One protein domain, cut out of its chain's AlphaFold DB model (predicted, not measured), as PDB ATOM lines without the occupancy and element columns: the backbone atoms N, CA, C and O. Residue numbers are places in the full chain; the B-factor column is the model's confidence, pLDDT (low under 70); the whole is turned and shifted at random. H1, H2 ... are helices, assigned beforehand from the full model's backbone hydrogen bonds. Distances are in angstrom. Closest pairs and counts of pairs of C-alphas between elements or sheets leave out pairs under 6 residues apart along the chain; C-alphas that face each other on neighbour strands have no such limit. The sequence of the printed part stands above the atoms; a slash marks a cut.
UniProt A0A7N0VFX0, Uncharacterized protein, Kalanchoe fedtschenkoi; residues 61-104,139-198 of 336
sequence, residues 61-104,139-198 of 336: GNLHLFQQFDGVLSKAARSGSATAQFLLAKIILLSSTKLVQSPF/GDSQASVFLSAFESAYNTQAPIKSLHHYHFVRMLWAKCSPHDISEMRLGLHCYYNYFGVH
ATOM      1  N   GLY A  61       0.596 131.406  57.539       75.31
ATOM      2  CA  GLY A  61       0.656 130.061  56.958       75.31
ATOM      3  C   GLY A  61       1.299 129.013  57.875       75.31
ATOM      4  O   GLY A  61       1.072 127.821  57.707       75.31
ATOM      5  N   ASN A  62       2.077 129.439  58.876       80.75
ATOM      6  CA  ASN A  62       2.806 128.556  59.789       80.75
ATOM      7  C   ASN A  62       2.504 128.837  61.268       80.75
ATOM      8  O   ASN A  62       3.320 128.521  62.137       80.75
ATOM      9  N   LEU A  63       1.346 129.433  61.576       80.31
ATOM     10  CA  LEU A  63       1.044 129.942  62.919       80.31
ATOM     11  C   LEU A  63       1.178 128.853  63.995       80.31
ATOM     12  O   LEU A  63       1.730 129.102  65.068       80.31
ATOM     13  N   HIS A  64       0.772 127.625  63.666       80.38
ATOM     14  CA  HIS A  64       0.863 126.454  64.538       80.38
ATOM     15  C   HIS A  64       2.305 126.134  64.987       80.38
ATOM     16  O   HIS A  64       2.520 125.696  66.119       80.38
ATOM     17  N   LEU A  65       3.318 126.384  64.143       79.62
ATOM     18  CA  LEU A  65       4.733 126.183  64.493       79.62
ATOM     19  C   LEU A  65       5.207 127.216  65.516       79.62
ATOM     20  O   LEU A  65       6.030 126.918  66.383       79.62
ATOM     21  N   PHE A  66       4.675 128.433  65.427       81.88
ATOM     22  CA  PHE A  66       5.034 129.536  66.309       81.88
ATOM     23  C   PHE A  66       4.265 129.532  67.635       81.88
ATOM     24  O   PHE A  66       4.759 130.063  68.628       81.88
ATOM     25  N   GLN A  67       3.106 128.873  67.681       80.12
ATOM     26  CA  GLN A  67       2.305 128.662  68.892       80.12
ATOM     27  C   GLN A  67       2.880 127.583  69.832       80.12
ATOM     28  O   GLN A  67       2.277 127.233  70.848       80.12
ATOM     29  N   GLN A  68       4.081 127.066  69.558       79.62
ATOM     30  CA  GLN A  68       4.794 126.191  70.485       79.62
ATOM     31  C   GLN A  68       5.348 126.998  71.666       79.62
ATOM     32  O   GLN A  68       6.376 127.674  71.566       79.62
ATOM     33  N   PHE A  69       4.689 126.894  72.822       68.94
ATOM     34  CA  PHE A  69       5.027 127.690  74.004       68.94
ATOM     35  C   PHE A  69       6.489 127.524  74.480       68.94
ATOM     36  O   PHE A  69       7.111 128.505  74.883       68.94
ATOM     37  N   ASP A  70       7.088 126.330  74.370       79.25
ATOM     38  CA  ASP A  70       8.512 126.104  74.700       79.25
ATOM     39  C   ASP A  70       9.450 126.087  73.471       79.25
ATOM     40  O   ASP A  70      10.583 125.595  73.521       79.25
ATOM     41  N   GLY A  71       8.988 126.648  72.352       85.75
ATOM     42  CA  GLY A  71       9.764 126.798  71.125       85.75
ATOM     43  C   GLY A  71      10.901 127.822  71.236       85.75
ATOM     44  O   GLY A  71      11.001 128.597  72.195       85.75
ATOM     45  N   VAL A  72      11.764 127.848  70.213       90.31
ATOM     46  CA  VAL A  72      12.911 128.774  70.126       90.31
ATOM     47  C   VAL A  72      12.467 130.233  70.213       90.31
ATOM     48  O   VAL A  72      13.121 131.018  70.894       90.31
ATOM     49  N   LEU A  73      11.330 130.587  69.609       90.62
ATOM     50  CA  LEU A  73      10.784 131.943  69.665       90.62
ATOM     51  C   LEU A  73      10.494 132.390  71.106       90.62
ATOM     52  O   LEU A  73      11.009 133.410  71.559       90.62
ATOM     53  N   SER A  74       9.719 131.604  71.852       87.81
ATOM     54  CA  SER A  74       9.366 131.908  73.241       87.81
ATOM     55  C   SER A  74      10.589 131.924  74.159       87.81
ATOM     56  O   SER A  74      10.662 132.721  75.094       87.81
ATOM     57  N   LYS A  75      11.583 131.064  73.908       90.44
ATOM     58  CA  LYS A  75      12.874 131.078  74.623       90.44
ATOM     59  C   LYS A  75      13.677 132.342  74.318       90.44
ATOM     60  O   LYS A  75      14.146 133.003  75.245       90.44
ATOM     61  N   ALA A  76      13.770 132.729  73.050       91.19
ATOM     62  CA  ALA A  76      14.438 133.952  72.623       91.19
ATOM     63  C   ALA A  76      13.754 135.205  73.196       91.19
ATOM     64  O   ALA A  76      14.431 136.083  73.737       91.19
ATOM     65  N   ALA A  77      12.421 135.261  73.197       89.44
ATOM     66  CA  ALA A  77      11.667 136.361  73.794       89.44
ATOM     67  C   ALA A  77      11.942 136.497  75.306       89.44
ATOM     68  O   ALA A  77      12.226 137.601  75.779       89.44
ATOM     69  N   ARG A  78      11.960 135.375  76.047       87.00
ATOM     70  CA  ARG A  78      12.325 135.326  77.481       87.00
ATOM     71  C   ARG A  78      13.772 135.741  77.747       87.00
ATOM     72  O   ARG A  78      14.060 136.337  78.779       87.00
ATOM     73  N   SER A  79      14.685 135.455  76.819       89.06
ATOM     74  CA  SER A  79      16.093 135.858  76.935       89.06
ATOM     75  C   SER A  79      16.324 137.364  76.724       89.06
ATOM     76  O   SER A  79      17.379 137.878  77.111       89.06
ATOM     77  N   GLY A  80      15.331 138.078  76.169       87.62
ATOM     78  CA  GLY A  80      15.379 139.514  75.883       87.62
ATOM     79  C   GLY A  80      15.701 139.866  74.426       87.62
ATOM     80  O   GLY A  80      16.193 140.966  74.172       87.62
ATOM     81  N   SER A  81      15.476 138.955  73.471       89.56
ATOM     82  CA  SER A  81      15.599 139.261  72.038       89.56
ATOM     83  C   SER A  81      14.444 140.159  71.585       89.56
ATOM     84  O   SER A  81      13.300 139.717  71.533       89.56
ATOM     85  N   ALA A  82      14.727 141.417  71.238       86.50
ATOM     86  CA  ALA A  82      13.693 142.382  70.850       86.50
ATOM     87  C   ALA A  82      12.885 141.935  69.618       86.50
ATOM     88  O   ALA A  82      11.672 142.127  69.583       86.50
ATOM     89  N   THR A  83      13.537 141.299  68.640       87.81
ATOM     90  CA  THR A  83      12.887 140.753  67.438       87.81
ATOM     91  C   THR A  83      11.955 139.595  67.789       87.81
ATOM     92  O   THR A  83      10.820 139.559  67.322       87.81
ATOM     93  N   ALA A  84      12.382 138.695  68.681       90.25
ATOM     94  CA  ALA A  84      11.549 137.600  69.174       90.25
ATOM     95  C   ALA A  84      10.338 138.107  69.966       90.25
ATOM     96  O   ALA A  84       9.232 137.607  69.797       90.25
ATOM     97  N   GLN A  85      10.537 139.111  70.825       88.88
ATOM     98  CA  GLN A  85       9.456 139.723  71.595       88.88
ATOM     99  C   GLN A  85       8.425 140.402  70.680       88.88
ATOM    100  O   GLN A  85       7.224 140.280  70.911       88.88
ATOM    101  N   PHE A  86       8.890 141.083  69.632       87.12
ATOM    102  CA  PHE A  86       8.030 141.719  68.639       87.12
ATOM    103  C   PHE A  86       7.219 140.690  67.842       87.12
ATOM    104  O   PHE A  86       6.002 140.804  67.740       87.12
ATOM    105  N   LEU A  87       7.873 139.635  67.352       88.88
ATOM    106  CA  LEU A  87       7.208 138.551  66.632       88.88
ATOM    107  C   LEU A  87       6.190 137.813  67.514       88.88
ATOM    108  O   LEU A  87       5.071 137.538  67.089       88.88
ATOM    109  N   LEU A  88       6.546 137.544  68.769       89.50
ATOM    110  CA  LEU A  88       5.648 136.933  69.744       89.50
ATOM    111  C   LEU A  88       4.402 137.797  69.998       89.50
ATOM    112  O   LEU A  88       3.306 137.256  70.110       89.50
ATOM    113  N   ALA A  89       4.542 139.127  70.030       89.06
ATOM    114  CA  ALA A  89       3.398 140.032  70.101       89.06
ATOM    115  C   ALA A  89       2.480 139.887  68.874       89.06
ATOM    116  O   ALA A  89       1.270 139.766  69.052       89.06
ATOM    117  N   LYS A  90       3.035 139.803  67.652       88.19
ATOM    118  CA  LYS A  90       2.248 139.536  66.430       88.19
ATOM    119  C   LYS A  90       1.460 138.223  66.542       88.19
ATOM    120  O   LYS A  90       0.266 138.196  66.260       88.19
ATOM    121  N   ILE A  91       2.088 137.152  67.032       89.19
ATOM    122  CA  ILE A  91       1.437 135.841  67.216       89.19
ATOM    123  C   ILE A  91       0.322 135.892  68.262       89.19
ATOM    124  O   ILE A  91      -0.715 135.260  68.068       89.19
ATOM    125  N   ILE A  92       0.494 136.651  69.348       88.69
ATOM    126  CA  ILE A  92      -0.564 136.875  70.344       88.69
ATOM    127  C   ILE A  92      -1.773 137.560  69.695       88.69
ATOM    128  O   ILE A  92      -2.903 137.117  69.903       88.69
ATOM    129  N   LEU A  93      -1.545 138.601  68.887       87.62
ATOM    130  CA  LEU A  93      -2.616 139.305  68.174       87.62
ATOM    131  C   LEU A  93      -3.344 138.371  67.199       87.62
ATOM    132  O   LEU A  93      -4.564 138.272  67.256       87.62
ATOM    133  N   LEU A  94      -2.603 137.619  66.380       86.38
ATOM    134  CA  LEU A  94      -3.169 136.642  65.443       86.38
ATOM    135  C   LEU A  94      -3.954 135.527  66.141       86.38
ATOM    136  O   LEU A  94      -5.032 135.144  65.693       86.38
ATOM    137  N   SER A  95      -3.434 135.021  67.261       84.94
ATOM    138  CA  SER A  95      -4.129 134.009  68.065       84.94
ATOM    139  C   SER A  95      -5.432 134.569  68.637       84.94
ATOM    140  O   SER A  95      -6.433 133.866  68.674       84.94
ATOM    141  N   SER A  96      -5.445 135.849  69.022       82.44
ATOM    142  CA  SER A  96      -6.657 136.526  69.501       82.44
ATOM    143  C   SER A  96      -7.691 136.707  68.385       82.44
ATOM    144  O   SER A  96      -8.884 136.579  68.640       82.44
ATOM    145  N   THR A  97      -7.255 136.962  67.146       83.06
ATOM    146  CA  THR A  97      -8.139 137.021  65.970       83.06
ATOM    147  C   THR A  97      -8.903 135.721  65.765       83.06
ATOM    148  O   THR A  97     -10.129 135.768  65.697       83.06
ATOM    149  N   LYS A  98      -8.204 134.577  65.758       80.06
ATOM    150  CA  LYS A  98      -8.837 133.253  65.618       80.06
ATOM    151  C   LYS A  98      -9.916 133.020  66.679       80.06
ATOM    152  O   LYS A  98     -11.056 132.708  66.361       80.06
ATOM    153  N   LEU A  99      -9.601 133.331  67.936       77.31
ATOM    154  CA  LEU A  99     -10.528 133.125  69.054       77.31
ATOM    155  C   LEU A  99     -11.779 134.013  69.015       77.31
ATOM    156  O   LEU A  99     -12.823 133.608  69.516       77.31
ATOM    157  N   VAL A 100     -11.690 135.222  68.454       73.69
ATOM    158  CA  VAL A 100     -12.848 136.127  68.318       73.69
ATOM    159  C   VAL A 100     -13.700 135.776  67.100       73.69
ATOM    160  O   VAL A 100     -14.910 135.978  67.136       73.69
ATOM    161  N   GLN A 101     -13.087 135.249  66.041       66.00
ATOM    162  CA  GLN A 101     -13.773 134.854  64.808       66.00
ATOM    163  C   GLN A 101     -14.423 133.454  64.899       66.00
ATOM    164  O   GLN A 101     -15.219 133.091  64.045       66.00
ATOM    165  N   SER A 102     -14.195 132.706  65.982       49.66
ATOM    166  CA  SER A 102     -14.739 131.356  66.223       49.66
ATOM    167  C   SER A 102     -16.287 131.215  66.321       49.66
ATOM    168  O   SER A 102     -16.784 130.091  66.335       49.66
ATOM    169  N   PRO A 103     -17.119 132.284  66.325       39.81
ATOM    170  CA  PRO A 103     -18.541 132.153  65.975       39.81
ATOM    171  C   PRO A 103     -18.986 133.023  64.789       39.81
ATOM    172  O   PRO A 103     -20.167 133.034  64.451       39.81
ATOM    173  N   PHE A 104     -18.077 133.761  64.159       34.72
ATOM    174  CA  PHE A 104     -18.373 134.600  63.007       34.72
ATOM    175  C   PHE A 104     -17.437 134.195  61.891       34.72
ATOM    176  O   PHE A 104     -16.269 134.580  61.897       34.72
ATOM    177  N   GLY A 139      -7.542 124.672  64.864       56.88
ATOM    178  CA  GLY A 139      -6.889 125.980  64.921       56.88
ATOM    179  C   GLY A 139      -7.297 126.838  66.126       56.88
ATOM    180  O   GLY A 139      -6.438 127.491  66.733       56.88
ATOM    181  N   ASP A 140      -8.575 126.813  66.501       62.28
ATOM    182  CA  ASP A 140      -9.105 127.548  67.657       62.28
ATOM    183  C   ASP A 140      -8.686 126.903  68.982       62.28
ATOM    184  O   ASP A 140      -8.268 127.592  69.925       62.28
ATOM    185  N   SER A 141      -8.690 125.567  69.027       70.38
ATOM    186  CA  SER A 141      -8.152 124.789  70.144       70.38
ATOM    187  C   SER A 141      -6.677 125.124  70.391       70.38
ATOM    188  O   SER A 141      -6.277 125.410  71.524       70.38
ATOM    189  N   GLN A 142      -5.864 125.208  69.333       77.44
ATOM    190  CA  GLN A 142      -4.439 125.514  69.457       77.44
ATOM    191  C   GLN A 142      -4.165 126.960  69.903       77.44
ATOM    192  O   GLN A 142      -3.289 127.180  70.745       77.44
ATOM    193  N   ALA A 143      -4.915 127.945  69.397       78.69
ATOM    194  CA  ALA A 143      -4.790 129.342  69.822       78.69
ATOM    195  C   ALA A 143      -5.153 129.526  71.307       78.69
ATOM    196  O   ALA A 143      -4.432 130.205  72.045       78.69
ATOM    197  N   SER A 144      -6.225 128.868  71.759       78.88
ATOM    198  CA  SER A 144      -6.667 128.885  73.158       78.88
ATOM    199  C   SER A 144      -5.649 128.217  74.087       78.88
ATOM    200  O   SER A 144      -5.260 128.786  75.114       78.88
ATOM    201  N   VAL A 145      -5.141 127.039  73.697       82.50
ATOM    202  CA  VAL A 145      -4.089 126.320  74.432       82.50
ATOM    203  C   VAL A 145      -2.816 127.155  74.510       82.50
ATOM    204  O   VAL A 145      -2.214 127.243  75.581       82.50
ATOM    205  N   PHE A 146      -2.416 127.800  73.411       83.62
ATOM    206  CA  PHE A 146      -1.248 128.673  73.384       83.62
ATOM    207  C   PHE A 146      -1.386 129.841  74.362       83.62
ATOM    208  O   PHE A 146      -0.506 130.002  75.207       83.62
ATOM    209  N   LEU A 147      -2.470 130.624  74.298       81.38
ATOM    210  CA  LEU A 147      -2.664 131.771  75.194       81.38
ATOM    211  C   LEU A 147      -2.766 131.337  76.664       81.38
ATOM    212  O   LEU A 147      -2.153 131.956  77.533       81.38
ATOM    213  N   SER A 148      -3.438 130.218  76.942       79.00
ATOM    214  CA  SER A 148      -3.548 129.665  78.299       79.00
ATOM    215  C   SER A 148      -2.193 129.198  78.851       79.00
ATOM    216  O   SER A 148      -1.824 129.508  79.987       79.00
ATOM    217  N   ALA A 149      -1.413 128.465  78.048       78.31
ATOM    218  CA  ALA A 149      -0.064 128.032  78.416       78.31
ATOM    219  C   ALA A 149       0.877 129.231  78.594       78.31
ATOM    220  O   ALA A 149       1.710 129.246  79.505       78.31
ATOM    221  N   PHE A 150       0.699 130.246  77.751       78.62
ATOM    222  CA  PHE A 150       1.433 131.494  77.803       78.62
ATOM    223  C   PHE A 150       1.218 132.237  79.118       78.62
ATOM    224  O   PHE A 150       2.185 132.582  79.798       78.62
ATOM    225  N   GLU A 151      -0.034 132.427  79.526       75.31
ATOM    226  CA  GLU A 151      -0.354 133.048  80.807       75.31
ATOM    227  C   GLU A 151       0.195 132.240  81.983       75.31
ATOM    228  O   GLU A 151       0.860 132.795  82.858       75.31
ATOM    229  N   SER A 152      -0.025 130.922  81.987       73.38
ATOM    230  CA  SER A 152       0.413 130.037  83.070       73.38
ATOM    231  C   SER A 152       1.918 130.133  83.321       73.38
ATOM    232  O   SER A 152       2.369 130.388  84.438       73.38
ATOM    233  N   ALA A 153       2.722 129.994  82.273       68.44
ATOM    234  CA  ALA A 153       4.164 129.924  82.422       68.44
ATOM    235  C   ALA A 153       4.809 131.266  82.781       68.44
ATOM    236  O   ALA A 153       5.788 131.279  83.528       68.44
ATOM    237  N   TYR A 154       4.274 132.388  82.304       67.50
ATOM    238  CA  TYR A 154       4.813 133.691  82.681       67.50
ATOM    239  C   TYR A 154       4.321 134.160  84.066       67.50
ATOM    240  O   TYR A 154       5.091 134.778  84.799       67.50
ATOM    241  N   ASN A 155       3.120 133.759  84.501       61.78
ATOM    242  CA  ASN A 155       2.613 134.056  85.849       61.78
ATOM    243  C   ASN A 155       3.387 133.340  86.973       61.78
ATOM    244  O   ASN A 155       3.372 133.797  88.114       61.78
ATOM    245  N   THR A 156       4.110 132.250  86.686       55.22
ATOM    246  CA  THR A 156       4.951 131.577  87.701       55.22
ATOM    247  C   THR A 156       6.159 132.402  88.169       55.22
ATOM    248  O   THR A 156       6.790 132.037  89.159       55.22
ATOM    249  N   GLN A 157       6.492 133.507  87.489       51.41
ATOM    250  CA  GLN A 157       7.708 134.289  87.752       51.41
ATOM    251  C   GLN A 157       7.475 135.619  88.492       51.41
ATOM    252  O   GLN A 157       8.459 136.248  88.886       51.41
ATOM    253  N   ALA A 158       6.228 136.050  88.733       46.22
ATOM    254  CA  ALA A 158       5.943 137.336  89.379       46.22
ATOM    255  C   ALA A 158       4.780 137.268  90.398       46.22
ATOM    256  O   ALA A 158       3.766 136.628  90.137       46.22
ATOM    257  N   PRO A 159       4.880 137.959  91.555       42.47
ATOM    258  CA  PRO A 159       3.837 137.986  92.592       42.47
ATOM    259  C   PRO A 159       2.640 138.901  92.265       42.47
ATOM    260  O   PRO A 159       1.711 139.010  93.062       42.47
ATOM    261  N   ILE A 160       2.654 139.574  91.115       50.03
ATOM    262  CA  ILE A 160       1.580 140.449  90.636       50.03
ATOM    263  C   ILE A 160       0.976 139.759  89.416       50.03
ATOM    264  O   ILE A 160       1.725 139.202  88.619       50.03
ATOM    265  N   LYS A 161      -0.354 139.803  89.255       53.16
ATOM    266  CA  LYS A 161      -1.043 139.419  88.011       53.16
ATOM    267  C   LYS A 161      -0.563 140.326  86.867       53.16
ATOM    268  O   LYS A 161      -1.229 141.295  86.518       53.16
ATOM    269  N   SER A 162       0.631 140.087  86.337       56.34
ATOM    270  CA  SER A 162       1.155 140.800  85.183       56.34
ATOM    271  C   SER A 162       0.596 140.147  83.936       56.34
ATOM    272  O   SER A 162       0.874 138.990  83.644       56.34
ATOM    273  N   LEU A 163      -0.188 140.899  83.174       70.25
ATOM    274  CA  LEU A 163      -0.671 140.458  81.873       70.25
ATOM    275  C   LEU A 163       0.499 140.477  80.895       70.25
ATOM    276  O   LEU A 163       0.772 141.469  80.220       70.25
ATOM    277  N   HIS A 164       1.248 139.382  80.857       75.25
ATOM    278  CA  HIS A 164       2.434 139.284  80.019       75.25
ATOM    279  C   HIS A 164       2.091 139.486  78.545       75.25
ATOM    280  O   HIS A 164       2.830 140.174  77.850       75.25
ATOM    281  N   HIS A 165       0.934 138.996  78.086       82.75
ATOM    282  CA  HIS A 165       0.472 139.205  76.712       82.75
ATOM    283  C   HIS A 165       0.325 140.701  76.400       82.75
ATOM    284  O   HIS A 165       0.730 141.151  75.330       82.75
ATOM    285  N   TYR A 166      -0.148 141.496  77.362       82.12
ATOM    286  CA  TYR A 166      -0.202 142.947  77.225       82.12
ATOM    287  C   TYR A 166       1.162 143.607  77.202       82.12
ATOM    288  O   TYR A 166       1.372 144.522  76.418       82.12
ATOM    289  N   HIS A 167       2.113 143.136  78.006       82.75
ATOM    290  CA  HIS A 167       3.473 143.661  77.945       82.75
ATOM    291  C   HIS A 167       4.055 143.540  76.526       82.75
ATOM    292  O   HIS A 167       4.624 144.501  76.010       82.75
ATOM    293  N   PHE A 168       3.843 142.401  75.862       84.19
ATOM    294  CA  PHE A 168       4.262 142.195  74.474       84.19
ATOM    295  C   PHE A 168       3.510 143.094  73.490       84.19
ATOM    296  O   PHE A 168       4.146 143.778  72.689       84.19
ATOM    297  N   VAL A 169       2.180 143.164  73.585       83.88
ATOM    298  CA  VAL A 169       1.365 144.027  72.713       83.88
ATOM    299  C   VAL A 169       1.698 145.510  72.916       83.88
ATOM    300  O   VAL A 169       1.816 146.257  71.952       83.88
ATOM    301  N   ARG A 170       1.953 145.950  74.150       84.19
ATOM    302  CA  ARG A 170       2.392 147.312  74.473       84.19
ATOM    303  C   ARG A 170       3.791 147.612  73.941       84.19
ATOM    304  O   ARG A 170       4.028 148.708  73.443       84.19
ATOM    305  N   MET A 171       4.735 146.674  74.042       84.31
ATOM    306  CA  MET A 171       6.060 146.845  73.431       84.31
ATOM    307  C   MET A 171       5.962 147.000  71.917       84.31
ATOM    308  O   MET A 171       6.677 147.816  71.341       84.31
ATOM    309  N   LEU A 172       5.070 146.234  71.294       85.62
ATOM    310  CA  LEU A 172       4.756 146.372  69.885       85.62
ATOM    311  C   LEU A 172       4.169 147.754  69.598       85.62
ATOM    312  O   LEU A 172       4.696 148.452  68.741       85.62
ATOM    313  N   TRP A 173       3.204 148.224  70.389       83.44
ATOM    314  CA  TRP A 173       2.695 149.594  70.294       83.44
ATOM    315  C   TRP A 173       3.776 150.659  70.428       83.44
ATOM    316  O   TRP A 173       3.751 151.635  69.696       83.44
ATOM    317  N   ALA A 174       4.742 150.478  71.322       85.00
ATOM    318  CA  ALA A 174       5.808 151.449  71.537       85.00
ATOM    319  C   ALA A 174       6.828 151.506  70.386       85.00
ATOM    320  O   ALA A 174       7.553 152.492  70.276       85.00
ATOM    321  N   LYS A 175       6.922 150.453  69.563       83.88
ATOM    322  CA  LYS A 175       7.989 150.288  68.558       83.88
ATOM    323  C   LYS A 175       7.496 150.089  67.126       83.88
ATOM    324  O   LYS A 175       8.316 150.117  66.217       83.88
ATOM    325  N   CYS A 176       6.201 149.876  66.923       84.00
ATOM    326  CA  CYS A 176       5.618 149.612  65.613       84.00
ATOM    327  C   CYS A 176       5.800 150.800  64.667       84.00
ATOM    328  O   CYS A 176       5.612 151.956  65.055       84.00
ATOM    329  N   SER A 177       6.148 150.498  63.421       84.44
ATOM    330  CA  SER A 177       6.031 151.449  62.322       84.44
ATOM    331  C   SER A 177       4.553 151.648  61.938       84.44
ATOM    332  O   SER A 177       3.696 150.845  62.326       84.44
ATOM    333  N   PRO A 178       4.218 152.675  61.139       79.56
ATOM    334  CA  PRO A 178       2.892 152.773  60.534       79.56
ATOM    335  C   PRO A 178       2.510 151.494  59.771       79.56
ATOM    336  O   PRO A 178       1.378 151.023  59.891       79.56
ATOM    337  N   HIS A 179       3.472 150.898  59.056       82.25
ATOM    338  CA  HIS A 179       3.275 149.664  58.296       82.25
ATOM    339  C   HIS A 179       2.874 148.488  59.186       82.25
ATOM    340  O   HIS A 179       1.881 147.819  58.910       82.25
ATOM    341  N   ASP A 180       3.574 148.312  60.305       84.31
ATOM    342  CA  ASP A 180       3.253 147.292  61.300       84.31
ATOM    343  C   ASP A 180       1.815 147.437  61.825       84.31
ATOM    344  O   ASP A 180       1.101 146.443  61.945       84.31
ATOM    345  N   ILE A 181       1.354 148.659  62.126       82.38
ATOM    346  CA  ILE A 181      -0.026 148.862  62.603       82.38
ATOM    347  C   ILE A 181      -1.045 148.485  61.535       82.38
ATOM    348  O   ILE A 181      -2.040 147.845  61.866       82.38
ATOM    349  N   SER A 182      -0.814 148.878  60.282       81.56
ATOM    350  CA  SER A 182      -1.700 148.523  59.169       81.56
ATOM    351  C   SER A 182      -1.818 147.005  59.032       81.56
ATOM    352  O   SER A 182      -2.918 146.456  59.035       81.56
ATOM    353  N   GLU A 183      -0.678 146.314  59.049       82.50
ATOM    354  CA  GLU A 183      -0.585 144.855  58.961       82.50
ATOM    355  C   GLU A 183      -1.294 144.144  60.132       82.50
ATOM    356  O   GLU A 183      -1.838 143.052  59.981       82.50
ATOM    357  N   MET A 184      -1.316 144.766  61.314       84.38
ATOM    358  CA  MET A 184      -1.871 144.184  62.539       84.38
ATOM    359  C   MET A 184      -3.228 144.741  62.954       84.38
ATOM    360  O   MET A 184      -3.734 144.353  64.009       84.38
ATOM    361  N   ARG A 185      -3.835 145.630  62.163       85.25
ATOM    362  CA  ARG A 185      -5.073 146.341  62.512       85.25
ATOM    363  C   ARG A 185      -6.162 145.398  63.012       85.25
ATOM    364  O   ARG A 185      -6.671 145.582  64.116       85.25
ATOM    365  N   LEU A 186      -6.467 144.355  62.241       82.69
ATOM    366  CA  LEU A 186      -7.482 143.370  62.615       82.69
ATOM    367  C   LEU A 186      -7.118 142.654  63.924       82.69
ATOM    368  O   LEU A 186      -7.952 142.539  64.816       82.69
ATOM    369  N   GLY A 187      -5.855 142.246  64.076       84.50
ATOM    370  CA  GLY A 187      -5.356 141.607  65.294       84.50
ATOM    371  C   GLY A 187      -5.454 142.494  66.530       84.50
ATOM    372  O   GLY A 187      -5.816 142.018  67.600       84.50
ATOM    373  N   LEU A 188      -5.202 143.795  66.387       85.19
ATOM    374  CA  LEU A 188      -5.363 144.774  67.460       85.19
ATOM    375  C   LEU A 188      -6.836 144.958  67.842       85.19
ATOM    376  O   LEU A 188      -7.150 144.991  69.030       85.19
ATOM    377  N   HIS A 189      -7.738 145.021  66.859       82.88
ATOM    378  CA  HIS A 189      -9.179 145.062  67.112       82.88
ATOM    379  C   HIS A 189      -9.657 143.804  67.843       82.88
ATOM    380  O   HIS A 189     -10.287 143.909  68.895       82.88
ATOM    381  N   CYS A 190      -9.322 142.620  67.329       83.06
ATOM    382  CA  CYS A 190      -9.709 141.347  67.929       83.06
ATOM    383  C   CYS A 190      -9.101 141.160  69.317       83.06
ATOM    384  O   CYS A 190      -9.808 140.766  70.231       83.06
ATOM    385  N   TYR A 191      -7.829 141.502  69.518       84.75
ATOM    386  CA  TYR A 191      -7.191 141.453  70.833       84.75
ATOM    387  C   TYR A 191      -7.935 142.307  71.864       84.75
ATOM    388  O   TYR A 191      -8.223 141.840  72.966       84.75
ATOM    389  N   TYR A 192      -8.298 143.540  71.503       78.50
ATOM    390  CA  TYR A 192      -9.077 144.405  72.387       78.50
ATOM    391  C   TYR A 192     -10.498 143.904  72.598       78.50
ATOM    392  O   TYR A 192     -11.001 143.986  73.711       78.50
ATOM    393  N   ASN A 193     -11.140 143.353  71.572       78.50
ATOM    394  CA  ASN A 193     -12.457 142.751  71.729       78.50
ATOM    395  C   ASN A 193     -12.404 141.487  72.586       78.50
ATOM    396  O   ASN A 193     -13.338 141.260  73.328       78.50
ATOM    397  N   TYR A 194     -11.336 140.694  72.531       78.00
ATOM    398  CA  TYR A 194     -11.191 139.469  73.316       78.00
ATOM    399  C   TYR A 194     -10.909 139.770  74.792       78.00
ATOM    400  O   TYR A 194     -11.612 139.294  75.680       78.00
ATOM    401  N   PHE A 195      -9.902 140.606  75.064       75.50
ATOM    402  CA  PHE A 195      -9.464 140.912  76.429       75.50
ATOM    403  C   PHE A 195     -10.206 142.101  77.065       75.50
ATOM    404  O   PHE A 195     -10.133 142.291  78.277       75.50
ATOM    405  N   GLY A 196     -10.911 142.916  76.276       65.38
ATOM    406  CA  GLY A 196     -11.545 144.166  76.712       65.38
ATOM    407  C   GLY A 196     -13.038 144.085  77.044       65.38
ATOM    408  O   GLY A 196     -13.597 145.093  77.474       65.38
ATOM    409  N   VAL A 197     -13.690 142.919  76.898       56.75
ATOM    410  CA  VAL A 197     -15.154 142.723  77.085       56.75
ATOM    411  C   VAL A 197     -15.666 143.147  78.467       56.75
ATOM    412  O   VAL A 197     -16.860 143.370  78.651       56.75
ATOM    413  N   HIS A 198     -14.805 143.269  79.474       52.34
ATOM    414  CA  HIS A 198     -15.246 143.542  80.845       52.34
ATOM    415  C   HIS A 198     -15.351 145.033  81.198       52.34
ATOM    416  O   HIS A 198     -15.823 145.372  82.284       52.34
TER     417      HIS A 198
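This is residues 61 to 104 and 139 to 198 of the 336 residues of an uncharacterized protein of Kalanchoe fedtschenkoi (UniProt A0A7N0VFX0). What shape? H2, H4, H5 and H6 pack crosswise on long H3, with H1 close, in a compact all-helix domain. How large? 104 residues with six named helices are printed; the radius of gyration of the C-alphas is 13.1 A, the spans 35 by 30 by 30 A.

What touches the hub? H3, residues 82 to 101, touches H6, residues 178 to 195, at a steep tilt of 51 degrees, closest at C-alphas 93 and 187, 4.6 A apart. Backbones? Every O i to N i+4 pair is within hydrogen-bond range in H2, residues 72 to 79, H3, H4, residues 139 to 155, and H5, residues 164 to 175; H6 has 12 of 14.

Where to start? H1, residues 63 to 66, begins at C-alpha 63 (1.044, 129.942, 62.919). And H6? It ends at C-alpha 195 (-9.464, 140.912, 76.429); H3 spans 29.1 A.

Any cut? Residues 105 to 138 are not printed; C-alphas 104 and 139 are 14.5 A apart. Confidence? pLDDT is under 70 in 20 residues.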